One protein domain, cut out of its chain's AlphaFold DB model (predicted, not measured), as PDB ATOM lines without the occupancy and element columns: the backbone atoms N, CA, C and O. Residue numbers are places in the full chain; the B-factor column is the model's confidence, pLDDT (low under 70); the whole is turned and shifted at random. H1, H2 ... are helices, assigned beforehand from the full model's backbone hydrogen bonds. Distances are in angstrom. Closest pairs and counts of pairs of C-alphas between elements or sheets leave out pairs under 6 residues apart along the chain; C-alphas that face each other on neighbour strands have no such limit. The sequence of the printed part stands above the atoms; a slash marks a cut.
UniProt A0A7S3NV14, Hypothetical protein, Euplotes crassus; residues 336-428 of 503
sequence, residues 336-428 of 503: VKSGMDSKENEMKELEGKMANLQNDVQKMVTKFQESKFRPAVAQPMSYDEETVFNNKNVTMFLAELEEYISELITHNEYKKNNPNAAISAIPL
ATOM      1  N   VAL A 336     102.696 210.114 208.973       89.75
ATOM      2  CA  VAL A 336     103.423 209.388 207.921       89.75
ATOM      3  C   VAL A 336     102.859 209.736 206.547       89.75
ATOM      4  O   VAL A 336     103.618 209.942 205.601       89.75
ATOM      5  N   LYS A 337     101.533 209.849 206.429       91.19
ATOM      6  CA  LYS A 337     100.875 210.187 205.167       91.19
ATOM      7  C   LYS A 337     101.216 211.604 204.703       91.19
ATOM      8  O   LYS A 337     101.553 211.776 203.539       91.19
ATOM      9  N   SER A 338     101.220 212.589 205.602       90.94
ATOM     10  CA  SER A 338     101.644 213.952 205.256       90.94
ATOM     11  C   SER A 338     103.129 214.017 204.872       90.94
ATOM     12  O   SER A 338     103.489 214.714 203.924       90.94
ATOM     13  N   GLY A 339     103.988 213.234 205.538       88.94
ATOM     14  CA  GLY A 339     105.390 213.066 205.149       88.94
ATOM     15  C   GLY A 339     105.555 212.447 203.757       88.94
ATOM     16  O   GLY A 339     106.372 212.921 202.965       88.94
ATOM     17  N   MET A 340     104.752 211.429 203.426       86.12
ATOM     18  CA  MET A 340     104.721 210.828 202.086       86.12
ATOM     19  C   MET A 340     104.255 211.826 201.027       86.12
ATOM     20  O   MET A 340     104.918 211.944 200.001       86.12
ATOM     21  N   ASP A 341     103.185 212.578 201.287       90.12
ATOM     22  CA  ASP A 341     102.662 213.579 200.350       90.12
ATOM     23  C   ASP A 341     103.703 214.684 200.082       90.12
ATOM     24  O   ASP A 341     103.902 215.096 198.937       90.12
ATOM     25  N   SER A 342     104.438 215.121 201.113       91.94
ATOM     26  CA  SER A 342     105.543 216.077 200.964       91.94
ATOM     27  C   SER A 342     106.663 215.522 200.084       91.94
ATOM     28  O   SER A 342     107.119 216.198 199.163       91.94
ATOM     29  N   LYS A 343     107.092 214.275 200.323       89.75
ATOM     30  CA  LYS A 343     108.148 213.632 199.524       89.75
ATOM     31  C   LYS A 343     107.708 213.338 198.095       89.75
ATOM     32  O   LYS A 343     108.519 213.439 197.180       89.75
ATOM     33  N   GLU A 344     106.437 213.021 197.877       90.44
ATOM     34  CA  GLU A 344     105.890 212.848 196.534       90.44
ATOM     35  C   GLU A 344     105.856 214.172 195.760       90.44
ATOM     36  O   GLU A 344     106.188 214.197 194.574       90.44
ATOM     37  N   ASN A 345     105.532 215.282 196.426       91.12
ATOM     38  CA  ASN A 345     105.599 216.609 195.817       91.12
ATOM     39  C   ASN A 345     107.042 217.015 195.479       91.12
ATOM     40  O   ASN A 345     107.286 217.479 194.367       91.12
ATOM     41  N   GLU A 346     108.003 216.778 196.381       90.38
ATOM     42  CA  GLU A 346     109.434 216.992 196.102       90.38
ATOM     43  C   GLU A 346     109.908 216.153 194.900       90.38
ATOM     44  O   GLU A 346     110.615 216.662 194.029       90.38
ATOM     45  N   MET A 347     109.488 214.884 194.802       83.88
ATOM     46  CA  MET A 347     109.816 214.029 193.654       83.88
ATOM     47  C   MET A 347     109.218 214.560 192.349       83.88
ATOM     48  O   MET A 347     109.937 214.635 191.357       83.88
ATOM     49  N   LYS A 348     107.949 214.987 192.342       88.12
ATOM     50  CA  LYS A 348     107.314 215.585 191.153       88.12
ATOM     51  C   LYS A 348     108.018 216.867 190.711       88.12
ATOM     52  O   LYS A 348     108.182 217.100 189.514       88.12
ATOM     53  N   GLU A 349     108.455 217.695 191.657       90.69
ATOM     54  CA  GLU A 349     109.219 218.904 191.346       90.69
ATOM     55  C   GLU A 349     110.590 218.563 190.738       90.69
ATOM     56  O   GLU A 349     110.990 219.168 189.740       90.69
ATOM     57  N   LEU A 350     111.297 217.572 191.296       83.19
ATOM     58  CA  LEU A 350     112.568 217.085 190.753       83.19
ATOM     59  C   LEU A 350     112.402 216.468 189.359       83.19
ATOM     60  O   LEU A 350     113.203 216.762 188.475       83.19
ATOM     61  N   GLU A 351     111.354 215.677 189.132       82.00
ATOM     62  CA  GLU A 351     111.015 215.135 187.812       82.00
ATOM     63  C   GLU A 351     110.737 216.255 186.803       82.00
ATOM     64  O   GLU A 351     111.245 216.210 185.683       82.00
ATOM     65  N   GLY A 352     110.011 217.303 187.206       84.94
ATOM     66  CA  GLY A 352     109.773 218.482 186.371       84.94
ATOM     67  C   GLY A 352     111.063 219.228 186.011       84.94
ATOM     68  O   GLY A 352     111.293 219.548 184.844       84.94
ATOM     69  N   LYS A 353     111.950 219.458 186.989       83.69
ATOM     70  CA  LYS A 353     113.278 220.054 186.745       83.69
ATOM     71  C   LYS A 353     114.125 219.183 185.815       83.69
ATOM     72  O   LYS A 353     114.795 219.708 184.929       83.69
ATOM     73  N   MET A 354     114.064 217.865 185.978       76.94
ATOM     74  CA  MET A 354     114.807 216.918 185.151       76.94
ATOM     75  C   MET A 354     114.274 216.851 183.713       76.94
ATOM     76  O   MET A 354     115.072 216.779 182.781       76.94
ATOM     77  N   ALA A 355     112.959 216.953 183.511       79.50
ATOM     78  CA  ALA A 355     112.348 217.041 182.184       79.50
ATOM     79  C   ALA A 355     112.747 218.333 181.446       79.50
ATOM     80  O   ALA A 355     113.031 218.308 180.247       79.50
ATOM     81  N   ASN A 356     112.835 219.458 182.164       83.25
ATOM     82  CA  ASN A 356     113.351 220.705 181.593       83.25
ATOM     83  C   ASN A 356     114.819 220.555 181.168       83.25
ATOM     84  O   ASN A 356     115.165 220.897 180.039       83.25
ATOM     85  N   LEU A 357     115.658 219.960 182.027       80.19
ATOM     86  CA  LEU A 357     117.062 219.693 181.712       80.19
ATOM     87  C   LEU A 357     117.214 218.775 180.490       80.19
ATOM     88  O   LEU A 357     118.051 219.042 179.635       80.19
ATOM     89  N   GLN A 358     116.389 217.730 180.368       75.38
ATOM     90  CA  GLN A 358     116.373 216.853 179.191       75.38
ATOM     91  C   GLN A 358     116.099 217.631 177.900       75.38
ATOM     92  O   GLN A 358     116.810 217.445 176.915       75.38
ATOM     93  N   ASN A 359     115.109 218.527 177.911       80.50
ATOM     94  CA  ASN A 359     114.765 219.350 176.752       80.50
ATOM     95  C   ASN A 359     115.903 220.316 176.377       80.50
ATOM     96  O   ASN A 359     116.234 220.477 175.202       80.50
ATOM     97  N   ASP A 360     116.536 220.943 177.370       80.31
ATOM     98  CA  ASP A 360     117.639 221.876 177.132       80.31
ATOM     99  C   ASP A 360     118.899 221.163 176.614       80.31
ATOM    100  O   ASP A 360     119.507 221.623 175.644       80.31
ATOM    101  N   VAL A 361     119.234 219.997 177.179       77.19
ATOM    102  CA  VAL A 361     120.313 219.117 176.696       77.19
ATOM    103  C   VAL A 361     120.036 218.664 175.265       77.19
ATOM    104  O   VAL A 361     120.912 218.789 174.413       77.19
ATOM    105  N   GLN A 362     118.811 218.225 174.962       74.00
ATOM    106  CA  GLN A 362     118.421 217.806 173.615       74.00
ATOM    107  C   GLN A 362     118.588 218.940 172.596       74.00
ATOM    108  O   GLN A 362     119.222 218.743 171.562       74.00
ATOM    109  N   LYS A 363     118.106 220.155 172.900       79.12
ATOM    110  CA  LYS A 363     118.307 221.330 172.029       79.12
ATOM    111  C   LYS A 363     119.784 221.645 171.813       79.12
ATOM    112  O   LYS A 363     120.164 222.049 170.712       79.12
ATOM    113  N   MET A 364     120.602 221.531 172.858       74.25
ATOM    114  CA  MET A 364     122.027 221.838 172.786       74.25
ATOM    115  C   MET A 364     122.764 220.816 171.918       74.25
ATOM    116  O   MET A 364     123.498 221.216 171.019       74.25
ATOM    117  N   VAL A 365     122.483 219.523 172.103       70.69
ATOM    118  CA  VAL A 365     123.003 218.434 171.264       70.69
ATOM    119  C   VAL A 365     122.610 218.631 169.798       70.69
ATOM    120  O   VAL A 365     123.479 218.583 168.934       70.69
ATOM    121  N   THR A 366     121.340 218.931 169.493       73.38
ATOM    122  CA  THR A 366     120.898 219.177 168.106       73.38
ATOM    123  C   THR A 366     121.641 220.355 167.469       73.38
ATOM    124  O   THR A 366     122.108 220.254 166.338       73.38
ATOM    125  N   LYS A 367     121.837 221.463 168.197       73.62
ATOM    126  CA  LYS A 367     122.629 222.601 167.695       73.62
ATOM    127  C   LYS A 367     124.102 222.252 167.497       73.62
ATOM    128  O   LYS A 367     124.731 222.750 166.565       73.62
ATOM    129  N   PHE A 368     124.660 221.406 168.360       67.56
ATOM    130  CA  PHE A 368     126.021 220.921 168.183       67.56
ATOM    131  C   PHE A 368     126.153 220.000 166.972       67.56
ATOM    132  O   PHE A 368     127.163 220.115 166.300       67.56
ATOM    133  N   GLN A 369     125.147 219.196 166.614       64.44
ATOM    134  CA  GLN A 369     125.153 218.410 165.367       64.44
ATOM    135  C   GLN A 369     125.193 219.288 164.111       64.44
ATOM    136  O   GLN A 369     125.861 218.953 163.131       64.44
ATOM    137  N   GLU A 370     124.479 220.416 164.126       66.81
ATOM    138  CA  GLU A 370     124.517 221.388 163.028       66.81
ATOM    139  C   GLU A 370     125.898 222.055 162.912       66.81
ATOM    140  O   GLU A 370     126.351 222.414 161.819       66.81
ATOM    141  N   SER A 371     126.600 222.193 164.037       64.38
ATOM    142  CA  SER A 371     127.978 222.662 164.070       64.38
ATOM    143  C   SER A 371     128.919 221.506 163.702       64.38
ATOM    144  O   SER A 371     128.919 220.455 164.317       64.38
ATOM    145  N   LYS A 372     129.765 221.649 162.683       58.72
ATOM    146  CA  LYS A 372     130.643 220.555 162.208       58.72
ATOM    147  C   LYS A 372     131.799 220.189 163.173       58.72
ATOM    148  O   LYS A 372     132.823 219.685 162.715       58.72
ATOM    149  N   PHE A 373     131.673 220.481 164.466       61.47
ATOM    150  CA  PHE A 373     132.629 220.108 165.509       61.47
ATOM    151  C   PHE A 373     132.472 218.618 165.839       61.47
ATOM    152  O   PHE A 373     131.364 218.090 165.826       61.47
ATOM    153  N   ARG A 374     133.585 217.919 166.074       59.06
ATOM    154  CA  ARG A 374     133.599 216.497 166.440       59.06
ATOM    155  C   ARG A 374     134.435 216.329 167.707       59.06
ATOM    156  O   ARG A 374     135.525 216.893 167.713       59.06
ATOM    157  N   PRO A 375     133.978 215.524 168.678       58.22
ATOM    158  CA  PRO A 375     134.672 215.337 169.935       58.22
ATOM    159  C   PRO A 375     135.915 214.477 169.691       58.22
ATOM    160  O   PRO A 375     135.891 213.541 168.880       58.22
ATOM    161  N   ALA A 376     137.019 214.818 170.350       55.12
ATOM    162  CA  ALA A 376     138.292 214.127 170.180       55.12
ATOM    163  C   ALA A 376     138.444 212.872 171.062       55.12
ATOM    164  O   ALA A 376     139.214 211.979 170.696       55.12
ATOM    165  N   VAL A 377     137.752 212.788 172.205       53.34
ATOM    166  CA  VAL A 377     137.984 211.755 173.232       53.34
ATOM    167  C   VAL A 377     136.738 210.911 173.519       53.34
ATOM    168  O   VAL A 377     136.859 209.685 173.614       53.34
ATOM    169  N   ALA A 378     135.545 211.500 173.619       52.03
ATOM    170  CA  ALA A 378     134.308 210.725 173.744       52.03
ATOM    171  C   ALA A 378     133.904 210.064 172.411       52.03
ATOM    172  O   ALA A 378     133.971 210.676 171.344       52.03
ATOM    173  N   GLN A 379     133.459 208.797 172.451       57.28
ATOM    174  CA  GLN A 379     132.863 208.167 171.266       57.28
ATOM    175  C   GLN A 379     131.596 208.945 170.879       57.28
ATOM    176  O   GLN A 379     130.717 209.075 171.730       57.28
ATOM    177  N   PRO A 380     131.469 209.427 169.627       54.38
ATOM    178  CA  PRO A 380     130.267 210.125 169.194       54.38
ATOM    179  C   PRO A 380     129.093 209.151 169.262       54.38
ATOM    180  O   PRO A 380     129.057 208.157 168.528       54.38
ATOM    181  N   MET A 381     128.156 209.408 170.172       59.69
ATOM    182  CA  MET A 381     126.986 208.554 170.330       59.69
ATOM    183  C   MET A 381     126.048 208.733 169.132       59.69
ATOM    184  O   MET A 381     125.913 209.822 168.574       59.69
ATOM    185  N   SER A 382     125.412 207.647 168.684       54.53
ATOM    186  CA  SER A 382     124.450 207.714 167.584       54.53
ATOM    187  C   SER A 382     123.165 208.371 168.070       54.53
ATOM    188  O   SER A 382     122.439 207.800 168.880       54.53
ATOM    189  N   TYR A 383     122.893 209.562 167.559       57.94
ATOM    190  CA  TYR A 383     121.652 210.284 167.790       57.94
ATOM    191  C   TYR A 383     120.658 209.919 166.686       57.94
ATOM    192  O   TYR A 383     120.565 210.616 165.675       57.94
ATOM    193  N   ASP A 384     119.980 208.782 166.820       55.03
ATOM    194  CA  ASP A 384     118.852 208.472 165.939       55.03
ATOM    195  C   ASP A 384     117.582 209.216 166.398       55.03
ATOM    196  O   ASP A 384     117.488 209.702 167.528       55.03
ATOM    197  N   GLU A 385     116.585 209.317 165.514       53.12
ATOM    198  CA  GLU A 385     115.269 209.896 165.833       53.12
ATOM    199  C   GLU A 385     114.478 209.066 166.875       53.12
ATOM    200  O   GLU A 385     113.428 209.506 167.342       53.12
ATOM    201  N   GLU A 386     114.983 207.893 167.282       50.47
ATOM    202  CA  GLU A 386     114.385 206.993 168.279       50.47
ATOM    203  C   GLU A 386     115.034 207.109 169.676       50.47
ATOM    204  O   GLU A 386     114.572 206.487 170.642       50.47
ATOM    205  N   THR A 387     116.081 207.927 169.832       58.25
ATOM    206  CA  THR A 387     116.838 208.027 171.081       58.25
ATOM    207  C   THR A 387     116.061 208.847 172.108       58.25
ATOM    208  O   THR A 387     116.068 210.079 172.119       58.25
ATOM    209  N   VAL A 388     115.396 208.151 173.030       58.00
ATOM    210  CA  VAL A 388     114.699 208.778 174.160       58.00
ATOM    211  C   VAL A 388     115.709 209.164 175.245       58.00
ATOM    212  O   VAL A 388     116.324 208.302 175.885       58.00
ATOM    213  N   PHE A 389     115.855 210.466 175.495       61.53
ATOM    214  CA  PHE A 389     116.589 210.986 176.650       61.53
ATOM    215  C   PHE A 389     115.938 210.469 177.948       61.53
ATOM    216  O   PHE A 389     114.761 210.692 178.214       61.53
ATOM    217  N   ASN A 390     116.697 209.714 178.739       67.06
ATOM    218  CA  ASN A 390     116.285 209.033 179.960       67.06
ATOM    219  C   ASN A 390     117.259 209.328 181.114       67.06
ATOM    220  O   ASN A 390     118.414 209.694 180.918       67.06
ATOM    221  N   ASN A 391     116.832 209.111 182.356       64.69
ATOM    222  CA  ASN A 391     117.623 209.497 183.536       64.69
ATOM    223  C   ASN A 391     118.991 208.803 183.658       64.69
ATOM    224  O   ASN A 391     119.824 209.245 184.440       64.69
ATOM    225  N   LYS A 392     119.233 207.721 182.909       68.69
ATOM    226  CA  LYS A 392     120.516 207.007 182.900       68.69
ATOM    227  C   LYS A 392     121.456 207.496 181.799       68.69
ATOM    228  O   LYS A 392     122.665 207.387 181.967       68.69
ATOM    229  N   ASN A 393     120.922 208.006 180.691       69.56
ATOM    230  CA  ASN A 393     121.709 208.452 179.544       69.56
ATOM    231  C   ASN A 393     121.994 209.964 179.567       69.56
ATOM    232  O   ASN A 393     123.020 210.378 179.040       69.56
ATOM    233  N   VAL A 394     121.172 210.775 180.249       70.38
ATOM    234  CA  VAL A 394     121.356 212.236 180.347       70.38
ATOM    235  C   VAL A 394     122.734 212.603 180.899       70.38
ATOM    236  O   VAL A 394     123.361 213.519 180.385       70.38
ATOM    237  N   THR A 395     123.255 211.867 181.885       73.62
ATOM    238  CA  THR A 395     124.605 212.102 182.428       73.62
ATOM    239  C   THR A 395     125.705 211.844 181.397       73.62
ATOM    240  O   THR A 395     126.684 212.581 181.354       73.62
ATOM    241  N   MET A 396     125.540 210.829 180.545       71.56
ATOM    242  CA  MET A 396     126.501 210.533 179.478       71.56
ATOM    243  C   MET A 396     126.456 211.608 178.387       71.56
ATOM    244  O   MET A 396     127.502 212.054 177.930       71.56
ATOM    245  N   PHE A 397     125.262 212.094 178.036       72.44
ATOM    246  CA  PHE A 397     125.104 213.191 177.077       72.44
ATOM    247  C   PHE A 397     125.613 214.533 177.612       72.44
ATOM    248  O   PHE A 397     126.180 215.315 176.856       72.44
ATOM    249  N   LEU A 398     125.456 214.802 178.911       74.94
ATOM    250  CA  LEU A 398     126.050 215.975 179.556       74.94
ATOM    251  C   LEU A 398     127.581 215.931 179.521       74.94
ATOM    252  O   LEU A 398     128.194 216.968 179.299       74.94
ATOM    253  N   ALA A 399     128.187 214.754 179.689       73.50
ATOM    254  CA  ALA A 399     129.635 214.594 179.572       73.50
ATOM    255  C   ALA A 399     130.129 214.858 178.137       73.50
ATOM    256  O   ALA A 399     131.131 215.542 177.950       73.50
ATOM    257  N   GLU A 400     129.400 214.379 177.122       73.44
ATOM    258  CA  GLU A 400     129.721 214.673 175.718       73.44
ATOM    259  C   GLU A 400     129.562 216.175 175.408       73.44
ATOM    260  O   GLU A 400     130.432 216.782 174.784       73.44
ATOM    261  N   LEU A 401     128.492 216.811 175.904       73.25
ATOM    262  CA  LEU A 401     128.290 218.260 175.793       73.25
ATOM    263  C   LEU A 401     129.388 219.072 176.490       73.25
ATOM    264  O   LEU A 401     129.810 220.090 175.943       73.25
ATOM    265  N   GLU A 402     129.843 218.658 177.674       76.69
ATOM    266  CA  GLU A 402     130.934 219.324 178.396       76.69
ATOM    267  C   GLU A 402     132.209 219.347 177.543       76.69
ATOM    268  O   GLU A 402     132.827 220.401 177.398       76.69
ATOM    269  N   GLU A 403     132.545 218.234 176.886       73.75
ATOM    270  CA  GLU A 403     133.707 218.146 175.997       73.75
ATOM    271  C   GLU A 403     133.566 219.049 174.760       73.75
ATOM    272  O   GLU A 403     134.485 219.809 174.451       73.75
ATOM    273  N   TYR A 404     132.401 219.063 174.100       71.56
ATOM    274  CA  TYR A 404     132.156 219.975 172.973       71.56
ATOM    275  C   TYR A 404     132.253 221.448 173.375       71.56
ATOM    276  O   TYR A 404     132.799 222.268 172.633       71.56
ATOM    277  N   ILE A 405     131.706 221.809 174.539       73.44
ATOM    278  CA  ILE A 405     131.797 223.172 175.064       73.44
ATOM    279  C   ILE A 405     133.263 223.517 175.338       73.44
ATOM    280  O   ILE A 405     133.706 224.599 174.951       73.44
ATOM    281  N   SER A 406     134.028 222.602 175.937       75.44
ATOM    282  CA  SER A 406     135.464 222.772 176.155       75.44
ATOM    283  C   SER A 406     136.222 222.981 174.838       75.44
ATOM    284  O   SER A 406     136.970 223.951 174.713       75.44
ATOM    285  N   GLU A 407     135.980 222.166 173.812       72.00
ATOM    286  CA  GLU A 407     136.606 222.333 172.494       72.00
ATOM    287  C   GLU A 407     136.221 223.659 171.820       72.00
ATOM    288  O   GLU A 407     137.073 224.339 171.239       72.00
ATOM    289  N   LEU A 408     134.955 224.077 171.927       72.19
ATOM    290  CA  LEU A 408     134.477 225.344 171.376       72.19
ATOM    291  C   LEU A 408     135.116 226.545 172.082       72.19
ATOM    292  O   LEU A 408     135.497 227.514 171.416       72.19
ATOM    293  N   ILE A 409     135.264 226.485 173.408       73.38
ATOM    294  CA  ILE A 409     135.977 227.503 174.190       73.38
ATOM    295  C   ILE A 409     137.430 227.571 173.727       73.38
ATOM    296  O   ILE A 409     137.900 228.652 173.371       73.38
ATOM    297  N   THR A 410     138.122 226.433 173.644       72.00
ATOM    298  CA  THR A 410     139.504 226.372 173.158       72.00
ATOM    299  C   THR A 410     139.630 226.967 171.754       72.00
ATOM    300  O   THR A 410     140.475 227.834 171.529       72.00
ATOM    301  N   HIS A 411     138.757 226.595 170.815       71.00
ATOM    302  CA  HIS A 411     138.769 227.125 169.449       71.00
ATOM    303  C   HIS A 411     138.511 228.644 169.392       71.00
ATOM    304  O   HIS A 411     139.177 229.367 168.647       71.00
ATOM    305  N   ASN A 412     137.567 229.160 170.185       73.56
ATOM    306  CA  ASN A 412     137.284 230.595 170.240       73.56
ATOM    307  C   ASN A 412     138.461 231.388 170.837       73.56
ATOM    308  O   ASN A 412     138.806 232.461 170.347       73.56
ATOM    309  N   GLU A 413     139.124 230.840 171.852       70.50
ATOM    310  CA  GLU A 413     140.289 231.463 172.483       70.50
ATOM    311  C   GLU A 413     141.534 231.421 171.579       70.50
ATOM    312  O   GLU A 413     142.289 232.397 171.536       70.50
ATOM    313  N   TYR A 414     141.691 230.372 170.759       70.44
ATOM    314  CA  TYR A 414     142.680 230.343 169.675       70.44
ATOM    315  C   TYR A 414     142.406 231.430 168.632       70.44
ATOM    316  O   TYR A 414     143.326 232.129 168.212       70.44
ATOM    317  N   LYS A 415     141.138 231.643 168.255       72.44
ATOM    318  CA  LYS A 415     140.748 232.697 167.303       72.44
ATOM    319  C   LYS A 415     141.000 234.114 167.839       72.44
ATOM    320  O   LYS A 415     141.212 235.033 167.051       72.44
ATOM    321  N   LYS A 416     140.998 234.299 169.162       75.88
ATOM    322  CA  LYS A 416     141.329 235.570 169.829       75.88
ATOM    323  C   LYS A 416     142.836 235.784 170.061       75.88
ATOM    324  O   LYS A 416     143.196 236.811 170.625       75.88
ATOM    325  N   ASN A 417     143.709 234.868 169.618       63.97
ATOM    326  CA  ASN A 417     145.166 234.911 169.830       63.97
ATOM    327  C   ASN A 417     145.590 234.976 171.311       63.97
ATOM    328  O   ASN A 417     146.610 235.579 171.648       63.97
ATOM    329  N   ASN A 418     144.835 234.337 172.209       67.38
ATOM    330  CA  ASN A 418     145.238 234.250 173.608       67.38
ATOM    331  C   ASN A 418     146.325 233.168 173.788       67.38
ATOM    332  O   ASN A 418     146.111 232.017 173.403       67.38
ATOM    333  N   PRO A 419     147.481 233.482 174.411       58.06
ATOM    334  CA  PRO A 419     148.611 232.551 174.528       58.06
ATOM    335  C   PRO A 419     148.319 231.308 175.390       58.06
ATOM    336  O   PRO A 419     149.051 230.328 175.307       58.06
ATOM    337  N   ASN A 420     147.229 231.318 176.167       61.78
ATOM    338  CA  ASN A 420     146.789 230.210 177.023       61.78
ATOM    339  C   ASN A 420     145.504 229.518 176.521       61.78
ATOM    340  O   ASN A 420     144.811 228.880 177.310       61.78
ATOM    341  N   ALA A 421     145.177 229.617 175.227       61.22
ATOM    342  CA  ALA A 421     143.928 229.098 174.649       61.22
ATOM    343  C   ALA A 421     143.642 227.608 174.946       61.22
ATOM    344  O   ALA A 421     142.487 227.224 175.128       61.22
ATOM    345  N   ALA A 422     144.682 226.776 175.057       59.91
ATOM    346  CA  ALA A 422     144.558 225.355 175.394       59.91
ATOM    347  C   ALA A 422     144.109 225.091 176.847       59.91
ATOM    348  O   ALA A 422     143.612 224.013 177.149       59.91
ATOM    349  N   ILE A 423     144.290 226.058 177.750       58.19
ATOM    350  CA  ILE A 423     144.029 225.923 179.195       58.19
ATOM    351  C   ILE A 423     142.690 226.588 179.569       58.19
ATOM    352  O   ILE A 423     142.109 226.279 180.604       58.19
ATOM    353  N   SER A 424     142.162 227.466 178.710       61.66
ATOM    354  CA  SER A 424     140.929 228.231 178.948       61.66
ATOM    355  C   SER A 424     139.652 227.386 179.048       61.66
ATOM    356  O   SER A 424     138.655 227.857 179.584       61.66
ATOM    357  N   ALA A 425     139.668 226.157 178.531       59.47
ATOM    358  CA  ALA A 425     138.535 225.232 178.557       59.47
ATOM    359  C   ALA A 425     138.454 224.370 179.828       59.47
ATOM    360  O   ALA A 425     137.520 223.582 179.978       59.47
ATOM    361  N   ILE A 426     139.433 224.502 180.729       61.22
ATOM    362  CA  ILE A 426     139.464 223.793 182.005       61.22
ATOM    363  C   ILE A 426     138.630 224.596 183.016       61.22
ATOM    364  O   ILE A 426     138.929 225.775 183.228       61.22
ATOM    365  N   PRO A 427     137.618 223.998 183.677       57.25
ATOM    366  CA  PRO A 427     136.858 224.674 184.722       57.25
ATOM    367  C   PRO A 427     137.802 225.183 185.816       57.25
ATOM    368  O   PRO A 427     138.567 224.409 186.396       57.25
ATOM    369  N   LEU A 428     137.752 226.488 186.102       50.41
ATOM    370  CA  LEU A 428     138.654 227.171 187.040       50.41
ATOM    371  C   LEU A 428     138.638 226.576 188.462       50.41
ATOM    372  O   LEU A 428     139.598 226.758 189.201       50.41
TER     373      LEU A 428
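What this domain is: This is residues 336 to 428 of the 503 residues of the protein "Hypothetical protein" of Euplotes crassus (UniProt A0A7S3NV14). Picture a long straight helix, H1, whose last third lies beside the first half of a shorter helix, H2; the two are staggered, with the first residues of H1, 336 to 350, sticking out as a free arm. From the end of H1 a long loop, residues 371 to 393, folds back to the beginning of H2, and a tail, residues 416 to 428, turns back after H2. The printed part has 93 residues with two named helices, H1 then H2, and no named strand; the class is all helix. It is only just loose, close to extended, with a radius of gyration of the C-alphas of 18.0 A, and its spans of 61 by 34 by 19 A make it only just flat.

How they stand to each other: Start with H1, residues 336 to 370, and look along it to residues 358 to 368, which alone touch H2, residues 394 to 415. On H2, residues 394 to 404 alone touch H1. The closest C-alphas of the two helices are those of Gln 358 and Val 394, 6.9 A apart. The helices run the same way at a steep tilt of 42 degrees. In H1 and H2 every O i to N i+4 pair is within hydrogen-bond range.

Where its parts are: Find C-alpha 336 at (103.423, 209.388, 207.921); from there H1 runs 51.0 A to C-alpha 370 at (124.517, 221.388, 163.028). H2 runs 31.1 A from C-alpha 394 to C-alpha 415 at (140.748, 232.697, 167.303).

The domain as a whole: The two C-alphas farthest apart, those of Val 336 and Asn 417, are 62.0 A apart. Without the free residues 336 to 350, the body spans 42 by 25 by 18 A. The printed part has no cut, and the 23 residues between H1 and H2 make a long link. Look at the B-factor column for pLDDT: the mean of the printed part is 71.1, and residues 368 to 393 and 417 to 428 are under 70, where the model's confidence is low.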